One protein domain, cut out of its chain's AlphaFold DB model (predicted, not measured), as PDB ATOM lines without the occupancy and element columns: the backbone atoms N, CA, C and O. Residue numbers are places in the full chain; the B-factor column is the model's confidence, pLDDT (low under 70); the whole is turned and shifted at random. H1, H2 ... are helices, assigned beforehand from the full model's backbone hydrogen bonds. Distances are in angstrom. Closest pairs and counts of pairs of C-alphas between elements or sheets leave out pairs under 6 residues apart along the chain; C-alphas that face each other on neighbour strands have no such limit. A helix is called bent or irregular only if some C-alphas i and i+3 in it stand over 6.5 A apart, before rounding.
ATOM      1  N   MET A 293      -1.643  40.785-117.778       81.88
ATOM      2  CA  MET A 293      -2.885  40.937-118.535       81.88
ATOM      3  C   MET A 293      -3.939  39.896-118.138       81.88
ATOM      4  O   MET A 293      -5.108  40.051-118.487       81.88
ATOM      5  N   LEU A 294      -3.551  38.834-117.418       67.06
ATOM      6  CA  LEU A 294      -4.497  37.840-116.926       67.06
ATOM      7  C   LEU A 294      -5.313  38.397-115.751       67.06
ATOM      8  O   LEU A 294      -4.782  39.144-114.923       67.06
ATOM      9  N   PRO A 295      -6.574  37.955-115.600       79.06
ATOM     10  CA  PRO A 295      -7.375  38.269-114.427       79.06
ATOM     11  C   PRO A 295      -6.645  37.930-113.120       79.06
ATOM     12  O   PRO A 295      -6.041  36.859-112.986       79.06
ATOM     13  N   VAL A 296      -6.750  38.810-112.118       73.88
ATOM     14  CA  VAL A 296      -5.981  38.720-110.859       73.88
ATOM     15  C   VAL A 296      -6.129  37.358-110.165       73.88
ATOM     16  O   VAL A 296      -5.174  36.862-109.571       73.88
ATOM     17  N   TRP A 297      -7.293  36.710-110.238       74.44
ATOM     18  CA  TRP A 297      -7.504  35.382-109.645       74.44
ATOM     19  C   TRP A 297      -6.732  34.264-110.354       74.44
ATOM     20  O   TRP A 297      -6.247  33.359-109.678       74.44
ATOM     21  N   VAL A 298      -6.586  34.318-111.685       74.44
ATOM     22  CA  VAL A 298      -5.777  33.351-112.446       74.44
ATOM     23  C   VAL A 298      -4.334  33.490-112.004       74.44
ATOM     24  O   VAL A 298      -3.687  32.503-111.662       74.44
ATOM     25  N   VAL A 299      -3.869  34.733-111.908       84.94
ATOM     26  CA  VAL A 299      -2.532  35.060-111.423       84.94
ATOM     27  C   VAL A 299      -2.322  34.550-109.996       84.94
ATOM     28  O   VAL A 299      -1.346  33.851-109.728       84.94
ATOM     29  N   LYS A 300      -3.266  34.811-109.082       88.19
ATOM     30  CA  LYS A 300      -3.240  34.273-107.712       88.19
ATOM     31  C   LYS A 300      -3.242  32.749-107.688       88.19
ATOM     32  O   LYS A 300      -2.578  32.177-106.832       88.19
ATOM     33  N   LYS A 301      -3.952  32.085-108.603       84.44
ATOM     34  CA  LYS A 301      -3.990  30.620-108.708       84.44
ATOM     35  C   LYS A 301      -2.648  30.066-109.176       84.44
ATOM     36  O   LYS A 301      -2.136  29.159-108.531       84.44
ATOM     37  N   ILE A 302      -2.041  30.660-110.208       89.69
ATOM     38  CA  ILE A 302      -0.683  30.330-110.674       89.69
ATOM     39  C   ILE A 302       0.313  30.500-109.520       89.69
ATOM     40  O   ILE A 302       1.053  29.581-109.178       89.69
ATOM     41  N   PHE A 303       0.269  31.645-108.843       93.88
ATOM     42  CA  PHE A 303       1.115  31.943-107.687       93.88
ATOM     43  C   PHE A 303       0.779  31.114-106.447       93.88
ATOM     44  O   PHE A 303       1.625  30.920-105.574       93.88
ATOM     45  N   GLY A 304      -0.434  30.578-106.366       90.31
ATOM     46  CA  GLY A 304      -0.881  29.685-105.307       90.31
ATOM     47  C   GLY A 304      -0.007  28.439-105.208       90.31
ATOM     48  O   GLY A 304       0.269  28.003-104.087       90.31
ATOM     49  N   TYR A 305       0.489  27.956-106.354       92.19
ATOM     50  CA  TYR A 305       1.401  26.816-106.475       92.19
ATOM     51  C   TYR A 305       2.852  27.124-106.078       92.19
ATOM     52  O   TYR A 305       3.642  26.198-105.917       92.19
ATOM     53  N   LEU A 306       3.214  28.398-105.892       93.62
ATOM     54  CA  LEU A 306       4.560  28.802-105.486       93.62
ATOM     55  C   LEU A 306       4.701  28.848-103.957       93.62
ATOM     56  O   LEU A 306       3.751  29.125-103.208       93.62
ATOM     57  N   ASP A 307       5.925  28.612-103.485       95.38
ATOM     58  CA  ASP A 307       6.273  28.695-102.073       95.38
ATOM     59  C   ASP A 307       6.393  30.153-101.595       95.38
ATOM     60  O   ASP A 307       6.641  31.094-102.354       95.38
ATOM     61  N   THR A 308       6.244  30.359-100.286       95.00
ATOM     62  CA  THR A 308       6.241  31.697 -99.676       95.00
ATOM     63  C   THR A 308       7.549  32.461 -99.908       95.00
ATOM     64  O   THR A 308       7.523  33.693 -99.957       95.00
ATOM     65  N   LYS A 309       8.697  31.777-100.054       96.50
ATOM     66  CA  LYS A 309       9.981  32.452-100.299       96.50
ATOM     67  C   LYS A 309      10.030  32.989-101.727       96.50
ATOM     68  O   LYS A 309      10.396  34.149-101.909       96.50
ATOM     69  N   THR A 310       9.609  32.195-102.713       97.00
ATOM     70  CA  THR A 310       9.516  32.634-104.114       97.00
ATOM     71  C   THR A 310       8.517  33.771-104.278       97.00
ATOM     72  O   THR A 310       8.842  34.781-104.898       97.00
ATOM     73  N   LEU A 311       7.357  33.695-103.620       94.94
ATOM     74  CA  LEU A 311       6.377  34.785-103.624       94.94
ATOM     75  C   LEU A 311       6.970  36.106-103.107       94.94
ATOM     76  O   LEU A 311       6.779  37.152-103.721       94.94
ATOM     77  N   ARG A 312       7.764  36.086-102.029       96.25
ATOM     78  CA  ARG A 312       8.433  37.304-101.531       96.25
ATOM     79  C   ARG A 312       9.434  37.897-102.525       96.25
ATOM     80  O   ARG A 312       9.596  39.111-102.526       96.25
ATOM     81  N   LYS A 313      10.080  37.074-103.357       97.38
ATOM     82  CA  LYS A 313      10.978  37.552-104.420       97.38
ATOM     83  C   LYS A 313      10.193  38.163-105.581       97.38
ATOM     84  O   LYS A 313      10.533  39.243-106.036       97.38
ATOM     85  N   ILE A 314       9.105  37.528-106.022       95.75
ATOM     86  CA  ILE A 314       8.276  38.051-107.126       95.75
ATOM     87  C   ILE A 314       7.624  39.391-106.741       95.75
ATOM     88  O   ILE A 314       7.449  40.273-107.578       95.75
ATOM     89  N   ARG A 315       7.356  39.593-105.446       96.50
ATOM     90  CA  ARG A 315       6.846  40.849-104.884       96.50
ATOM     91  C   ARG A 315       7.674  42.085-105.282       96.50
ATOM     92  O   ARG A 315       7.117  43.170-105.385       96.50
ATOM     93  N   THR A 316       8.983  41.943-105.516       96.56
ATOM     94  CA  THR A 316       9.866  43.074-105.864       96.56
ATOM     95  C   THR A 316       9.896  43.402-107.355       96.56
ATOM     96  O   THR A 316      10.532  44.379-107.734       96.56
ATOM     97  N   VAL A 317       9.247  42.599-108.207       92.88
ATOM     98  CA  VAL A 317       9.307  42.766-109.667       92.88
ATOM     99  C   VAL A 317       8.605  44.055-110.101       92.88
ATOM    100  O   VAL A 317       9.171  44.835-110.858       92.88
ATOM    101  N   ASN A 318       7.389  44.316-109.606       92.38
ATOM    102  CA  ASN A 318       6.694  45.594-109.781       92.38
ATOM    103  C   ASN A 318       5.539  45.759-108.773       92.38
ATOM    104  O   ASN A 318       5.224  44.854-108.001       92.38
ATOM    105  N   LYS A 319       4.876  46.924-108.806       90.50
ATOM    106  CA  LYS A 319       3.756  47.260-107.909       90.50
ATOM    107  C   LYS A 319       2.528  46.356-108.074       90.50
ATOM    108  O   LYS A 319       1.816  46.136-107.099       90.50
ATOM    109  N   TYR A 320       2.259  45.856-109.281       91.00
ATOM    110  CA  TYR A 320       1.141  44.938-109.514       91.00
ATOM    111  C   TYR A 320       1.395  43.599-108.814       91.00
ATOM    112  O   TYR A 320       0.558  43.134-108.044       91.00
ATOM    113  N   TRP A 321       2.586  43.028-108.996       93.88
ATOM    114  CA  TRP A 321       2.993  41.801-108.318       93.88
ATOM    115  C   TRP A 321       3.013  41.951-106.800       93.88
ATOM    116  O   TRP A 321       2.536  41.059-106.100       93.88
ATOM    117  N   ASP A 322       3.497  43.091-106.295       94.62
ATOM    118  CA  ASP A 322       3.452  43.434-104.872       94.62
ATOM    119  C   ASP A 322       2.027  43.335-104.307       94.62
ATOM    120  O   ASP A 322       1.786  42.638-103.316       94.62
ATOM    121  N   TYR A 323       1.065  43.955-104.995       94.00
ATOM    122  CA  TYR A 323      -0.348  43.917-104.634       94.00
ATOM    123  C   TYR A 323      -0.928  42.494-104.670       94.00
ATOM    124  O   TYR A 323      -1.466  42.019-103.666       94.00
ATOM    125  N   VAL A 324      -0.795  41.789-105.800       90.56
ATOM    126  CA  VAL A 324      -1.403  40.462-105.993       90.56
ATOM    127  C   VAL A 324      -0.865  39.450-104.982       90.56
ATOM    128  O   VAL A 324      -1.631  38.681-104.392       90.56
ATOM    129  N   ILE A 325       0.446  39.472-104.741       96.19
ATOM    130  CA  ILE A 325       1.108  38.575-103.791       96.19
ATOM    131  C   ILE A 325       0.768  38.956-102.353       96.19
ATOM    132  O   ILE A 325       0.541  38.066-101.534       96.19
ATOM    133  N   GLY A 326       0.693  40.252-102.036       92.56
ATOM    134  CA  GLY A 326       0.261  40.725-100.722       92.56
ATOM    135  C   GLY A 326      -1.119  40.185-100.349       92.56
ATOM    136  O   GLY A 326      -1.300  39.658 -99.252       92.56
ATOM    137  N   GLU A 327      -2.064  40.237-101.285       88.88
ATOM    138  CA  GLU A 327      -3.408  39.690-101.099       88.88
ATOM    139  C   GLU A 327      -3.408  38.158-100.974       88.88
ATOM    140  O   GLU A 327      -4.033  37.615-100.064       88.88
ATOM    141  N   LEU A 328      -2.659  37.446-101.825       91.50
ATOM    142  CA  LEU A 328      -2.543  35.983-101.752       91.50
ATOM    143  C   LEU A 328      -1.958  35.507-100.408       91.50
ATOM    144  O   LEU A 328      -2.375  34.484 -99.864       91.50
ATOM    145  N   LEU A 329      -0.980  36.234 -99.858       92.19
ATOM    146  CA  LEU A 329      -0.366  35.900 -98.571       92.19
ATOM    147  C   LEU A 329      -1.326  36.110 -97.393       92.19
ATOM    148  O   LEU A 329      -1.327  35.281 -96.480       92.19
ATOM    149  N   LYS A 330      -2.155  37.163 -97.420       89.25
ATOM    150  CA  LYS A 330      -3.227  37.357 -96.428       89.25
ATOM    151  C   LYS A 330      -4.235  36.216 -96.489       89.25
ATOM    152  O   LYS A 330      -4.523  35.609 -95.465       89.25
ATOM    153  N   GLU A 331      -4.673  35.846 -97.690       82.25
ATOM    154  CA  GLU A 331      -5.609  34.739 -97.891       82.25
ATOM    155  C   GLU A 331      -5.052  33.405 -97.354       82.25
ATOM    156  O   GLU A 331      -5.739  32.682 -96.629       82.25
ATOM    157  N   LYS A 332      -3.774  33.091 -97.636       87.75
ATOM    158  CA  LYS A 332      -3.091  31.908 -97.074       87.75
ATOM    159  C   LYS A 332      -3.053  31.946 -95.537       87.75
ATOM    160  O   LYS A 332      -3.202  30.898 -94.906       87.75
ATOM    161  N   ALA A 333      -2.871  33.121 -94.930       86.81
ATOM    162  CA  ALA A 333      -2.889  33.282 -93.477       86.81
ATOM    163  C   ALA A 333      -4.292  33.054 -92.887       86.81
ATOM    164  O   ALA A 333      -4.427  32.242 -91.970       86.81
ATOM    165  N   SER A 334      -5.333  33.668 -93.457       81.12
ATOM    166  CA  SER A 334      -6.723  33.490 -93.016       81.12
ATOM    167  C   SER A 334      -7.163  32.024 -93.111       81.12
ATOM    168  O   SER A 334      -7.699  31.468 -92.152       81.12
ATOM    169  N   ARG A 335      -6.824  31.332 -94.211       78.31
ATOM    170  CA  ARG A 335      -7.095  29.888 -94.368       78.31
ATOM    171  C   ARG A 335      -6.394  29.033 -93.313       78.31
ATOM    172  O   ARG A 335      -6.962  28.047 -92.848       78.31
ATOM    173  N   LYS A 336      -5.169  29.393 -92.918       87.44
ATOM    174  CA  LYS A 336      -4.435  28.679 -91.864       87.44
ATOM    175  C   LYS A 336      -5.124  28.830 -90.506       87.44
ATOM    176  O   LYS A 336      -5.236  27.840 -89.785       87.44
ATOM    177  N   THR A 337      -5.603  30.028 -90.175       87.31
ATOM    178  CA  THR A 337      -6.374  30.281 -88.948       87.31
ATOM    179  C   THR A 337      -7.673  29.479 -88.941       87.31
ATOM    180  O   THR A 337      -7.951  28.787 -87.963       87.31
ATOM    181  N   LEU A 338      -8.405  29.482 -90.058       77.00
ATOM    182  CA  LEU A 338      -9.654  28.737 -90.209       77.00
ATOM    183  C   LEU A 338      -9.447  27.222 -90.073       77.00
ATOM    184  O   LEU A 338     -10.148  26.568 -89.306       77.00
ATOM    185  N   ASN A 339      -8.433  26.660 -90.736       82.94
ATOM    186  CA  ASN A 339      -8.112  25.237 -90.596       82.94
ATOM    187  C   ASN A 339      -7.704  24.879 -89.160       82.94
ATOM    188  O   ASN A 339      -8.097  23.828 -88.669       82.94
ATOM    189  N   LYS A 340      -6.971  25.755 -88.460       89.81
ATOM    190  CA  LYS A 340      -6.608  25.535 -87.054       89.81
ATOM    191  C   LYS A 340      -7.835  25.527 -86.137       89.81
ATOM    192  O   LYS A 340      -7.893  24.707 -85.226       89.81
ATOM    193  N   ALA A 341      -8.798  26.419 -86.370       82.06
ATOM    194  CA  ALA A 341     -10.052  26.444 -85.620       82.06
ATOM    195  C   ALA A 341     -10.865  25.160 -85.846       82.06
ATOM    196  O   ALA A 341     -11.337  24.564 -84.884       82.06
ATOM    197  N   ILE A 342     -10.949  24.695 -87.095       80.19
ATOM    198  CA  ILE A 342     -11.631  23.440 -87.444       80.19
ATOM    199  C   ILE A 342     -10.964  22.242 -86.773       80.19
ATOM    200  O   ILE A 342     -11.654  21.467 -86.119       80.19
ATOM    201  N   SER A 343      -9.638  22.114 -86.864       87.62
ATOM    202  CA  SER A 343      -8.922  21.024 -86.192       87.62
ATOM    203  C   SER A 343      -9.134  21.054 -84.680       87.62
ATOM    204  O   SER A 343      -9.366  20.014 -84.084       87.62
ATOM    205  N   LYS A 344      -9.146  22.242 -84.060       89.38
ATOM    206  CA  LYS A 344      -9.409  22.371 -82.624       89.38
ATOM    207  C   LYS A 344     -10.818  21.900 -82.246       89.38
ATOM    208  O   LYS A 344     -10.956  21.194 -81.258       89.38
ATOM    209  N   MET A 345     -11.839  22.255 -83.030       76.75
ATOM    210  CA  MET A 345     -13.209  21.781 -82.794       76.75
ATOM    211  C   MET A 345     -13.320  20.258 -82.961       76.75
ATOM    212  O   MET A 345     -13.973  19.607 -82.155       76.75
ATOM    213  N   GLN A 346     -12.627  19.683 -83.949       80.00
ATOM    214  CA  GLN A 346     -12.570  18.231 -84.158       80.00
ATOM    215  C   GLN A 346     -11.823  17.498 -83.032       80.00
ATOM    216  O   GLN A 346     -12.204  16.395 -82.648       80.00
ATOM    217  N   ASP A 347     -10.757  18.091 -82.493       82.00
ATOM    218  CA  ASP A 347     -10.012  17.523 -81.364       82.00
ATOM    219  C   ASP A 347     -10.818  17.613 -80.059       82.00
ATOM    220  O   ASP A 347     -10.843  16.661 -79.278       82.00
ATOM    221  N   GLU A 348     -11.516  18.734 -79.837       77.94
ATOM    222  CA  GLU A 348     -12.456  18.894 -78.721       77.94
ATOM    223  C   GLU A 348     -13.585  17.851 -78.812       77.94
ATOM    224  O   GLU A 348     -13.889  17.207 -77.810       77.94
ATOM    225  N   GLU A 349     -14.126  17.589 -80.004       72.88
ATOM    226  CA  GLU A 349     -15.134  16.544 -80.241       72.88
ATOM    227  C   GLU A 349     -14.615  15.141 -79.892       72.88
ATOM    228  O   GLU A 349     -15.211  14.453 -79.060       72.88
ATOM    229  N   LYS A 350     -13.448  14.751 -80.420       74.88
ATOM    230  CA  LYS A 350     -12.817  13.461 -80.085       74.88
ATOM    231  C   LYS A 350     -12.553  13.323 -78.586       74.88
ATOM    232  O   LYS A 350     -12.697  12.239 -78.028       74.88
ATOM    233  N   SER A 351     -12.174  14.409 -77.910       69.00
ATOM    234  CA  SER A 351     -11.918  14.380 -76.466       69.00
ATOM    235  C   SER A 351     -13.185  14.151 -75.633       69.00
ATOM    236  O   SER A 351     -13.116  13.514 -74.582       69.00
ATOM    237  N   VAL A 352     -14.344  14.614 -76.115       64.88
ATOM    238  CA  VAL A 352     -15.648  14.379 -75.480       64.88
ATOM    239  C   VAL A 352     -16.122  12.942 -75.728       64.88
ATOM    240  O   VAL A 352     -16.644  12.314 -74.808       64.88
ATOM    241  N   GLU A 353     -15.867  12.379 -76.914       58.06
ATOM    242  CA  GLU A 353     -16.208  10.984 -77.245       58.06
ATOM    243  C   GLU A 353     -15.344   9.938 -76.521       58.06
ATOM    244  O   GLU A 353     -15.819   8.839 -76.241       58.06
ATOM    245  N   ILE A 354     -14.095  10.261 -76.163       64.00
ATOM    246  CA  ILE A 354     -13.216   9.340 -75.415       64.00
ATOM    247  C   ILE A 354     -13.595   9.275 -73.920       64.00
ATOM    248  O   ILE A 354     -13.320   8.271 -73.259       64.00
ATOM    249  N   TYR A 355     -14.274  10.295 -73.379       48.16
ATOM    250  CA  TYR A 355     -14.619  10.375 -71.951       48.16
ATOM    251  C   TYR A 355     -16.098  10.695 -71.635       48.16
ATOM    252  O   TYR A 355     -16.360  11.537 -70.769       48.16
ATOM    253  N   PRO A 356     -17.088   9.999 -72.225       48.75
ATOM    254  CA  PRO A 356     -18.502  10.246 -71.932       48.75
ATOM    255  C   PRO A 356     -18.845   9.990 -70.451       48.75
ATOM    256  O   PRO A 356     -19.623  10.725 -69.846       48.75
ATOM    257  N   ASN A 357     -18.170   9.030 -69.807       49.69
ATOM    258  CA  ASN A 357     -18.497   8.578 -68.447       49.69
ATOM    259  C   ASN A 357     -17.885   9.428 -67.311       49.69
ATOM    260  O   ASN A 357     -18.272   9.275 -66.148       49.69
ATOM    261  N   LEU A 358     -16.944  10.339 -67.607       51.44
ATOM    262  CA  LEU A 358     -16.338  11.198 -66.574       51.44
ATOM    263  C   LEU A 358     -17.247  12.366 -66.168       51.44
ATOM    264  O   LEU A 358     -17.096  12.909 -65.073       51.44
ATOM    265  N   PHE A 359     -18.204  12.751 -67.017       49.56
ATOM    266  CA  PHE A 359     -19.147  13.826 -66.701       49.56
ATOM    267  C   PHE A 359     -20.401  13.342 -65.964       49.56
ATOM    268  O   PHE A 359     -20.925  14.092 -65.140       49.56
ATOM    269  N   GLU A 360     -20.839  12.097 -66.175       48.88
ATOM    270  CA  GLU A 360     -21.981  11.515 -65.450       48.88
ATOM    271  C   GLU A 360     -21.617  11.040 -64.033       48.88
ATOM    272  O   GLU A 360     -22.450  11.076 -63.130       48.88
ATOM    273  N   SER A 361     -20.338  10.749 -63.766       47.44
ATOM    274  CA  SER A 361     -19.839  10.382 -62.426       47.44
ATOM    275  C   SER A 361     -19.631  11.588 -61.485       47.44
ATOM    276  O   SER A 361     -18.887  11.525 -60.507       47.44
ATOM    277  N   ARG A 362     -20.296  12.722 -61.753       48.28
ATOM    278  CA  ARG A 362     -20.185  13.975 -60.977       48.28
ATOM    279  C   ARG A 362     -20.788  13.926 -59.569       48.28
ATOM    280  O   ARG A 362     -20.687  14.917 -58.852       48.28
ATOM    281  N   ARG A 363     -21.381  12.806 -59.141       49.91
ATOM    282  CA  ARG A 363     -21.942  12.653 -57.785       49.91
ATOM    283  C   ARG A 363     -20.955  12.148 -56.718       49.91
ATOM    284  O   ARG A 363     -21.390  11.904 -55.602       49.91
ATOM    285  N   GLY A 364     -19.651  12.041 -57.005       52.03
ATOM    286  CA  GLY A 364     -18.683  11.565 -55.997       52.03
ATOM    287  C   GLY A 364     -17.251  12.098 -56.086       52.03
ATOM    288  O   GLY A 364     -16.398  11.638 -55.334       52.03
ATOM    289  N   LEU A 365     -16.947  13.044 -56.979       56.16
ATOM    290  CA  LEU A 365     -15.584  13.576 -57.071       56.16
ATOM    291  C   LEU A 365     -15.301  14.516 -55.900       56.16
ATOM    292  O   LEU A 365     -16.041  15.473 -55.664       56.16
ATOM    293  N   SER A 366     -14.199  14.260 -55.193       70.38
ATOM    294  CA  SER A 366     -13.741  15.142 -54.129       70.38
ATOM    295  C   SER A 366     -13.518  16.558 -54.679       70.38
ATOM    296  O   SER A 366     -13.187  16.768 -55.858       70.38
TER     297      SER A 366
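AT A GLANCE: This is residues 293 to 366 of the 501 residues of the protein "uncharacterized protein LOC108742049 isoform X1" of Agrilus planipennis (UniProt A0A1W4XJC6). One long straight helix, H3, makes the length of the model: near its first end two short helices, H1 and H2, pack on it to form a small compact head, and from there it sticks out as a long arm that ends in the short H4 and a tail. H2 and H3 form a helical hairpin. The printed part has 74 residues with four named helices in the order H1, H2, H3, H4 and no named strand, and its class is all helix. The whole is extended, with a radius of gyration of the C-alphas of 22.1 A and spans of 70 by 22 by 15 A.

HOW THE PARTS SIT: Begin with H3, residues 319 to 354. With its residues 321 to 329 alone it touches H2, residues 308 to 314, at a shallow tilt of 11 degrees, opposite ways; look at the C-alphas of Leu 311 and Ile 325, their closest, 6.5 A apart. With residues 324 to 328 alone H3 touches H1, residues 296 to 304, at a steep tilt of 61 degrees; the closest C-alphas are those of Lys 300 and Leu 328, 6.2 A apart. H1 and H2 are close but not clearly touching, with C-alphas 303 and 311 at 7.2 A. H4, residues 356 to 360, meets H3 only through their link and is apart from H1 and H2. In H1, H2 and H3 every O i to N i+4 pair is within hydrogen-bond range; in H4 0 of 1 is, and 0 of 2 O i to N i+3 pairs.

IN THESE COORDINATES: Find C-alpha 319 at (3.756, 47.260, -107.909); from there H3 runs 52.7 A to C-alpha 354 at (-13.216, 9.340, -75.415). H1 begins at C-alpha 296, (-5.981, 38.720, -110.859), and is 11.8 A long; H2 is 10.0 A and H4 7.5 A. H4 is neither bent nor irregular, but only just: C-alphas 356 and 359 are 6.4 A apart.

THE WHOLE: The C-alphas farthest apart, Met 293 and Gly 364, are 70.9 A apart. Residues 333 to 366 stand free. The printed part has no cut, and its three links are tight. Look at the B-factor column: pLDDT is under 70 at residue 294 and residues 351 to 365.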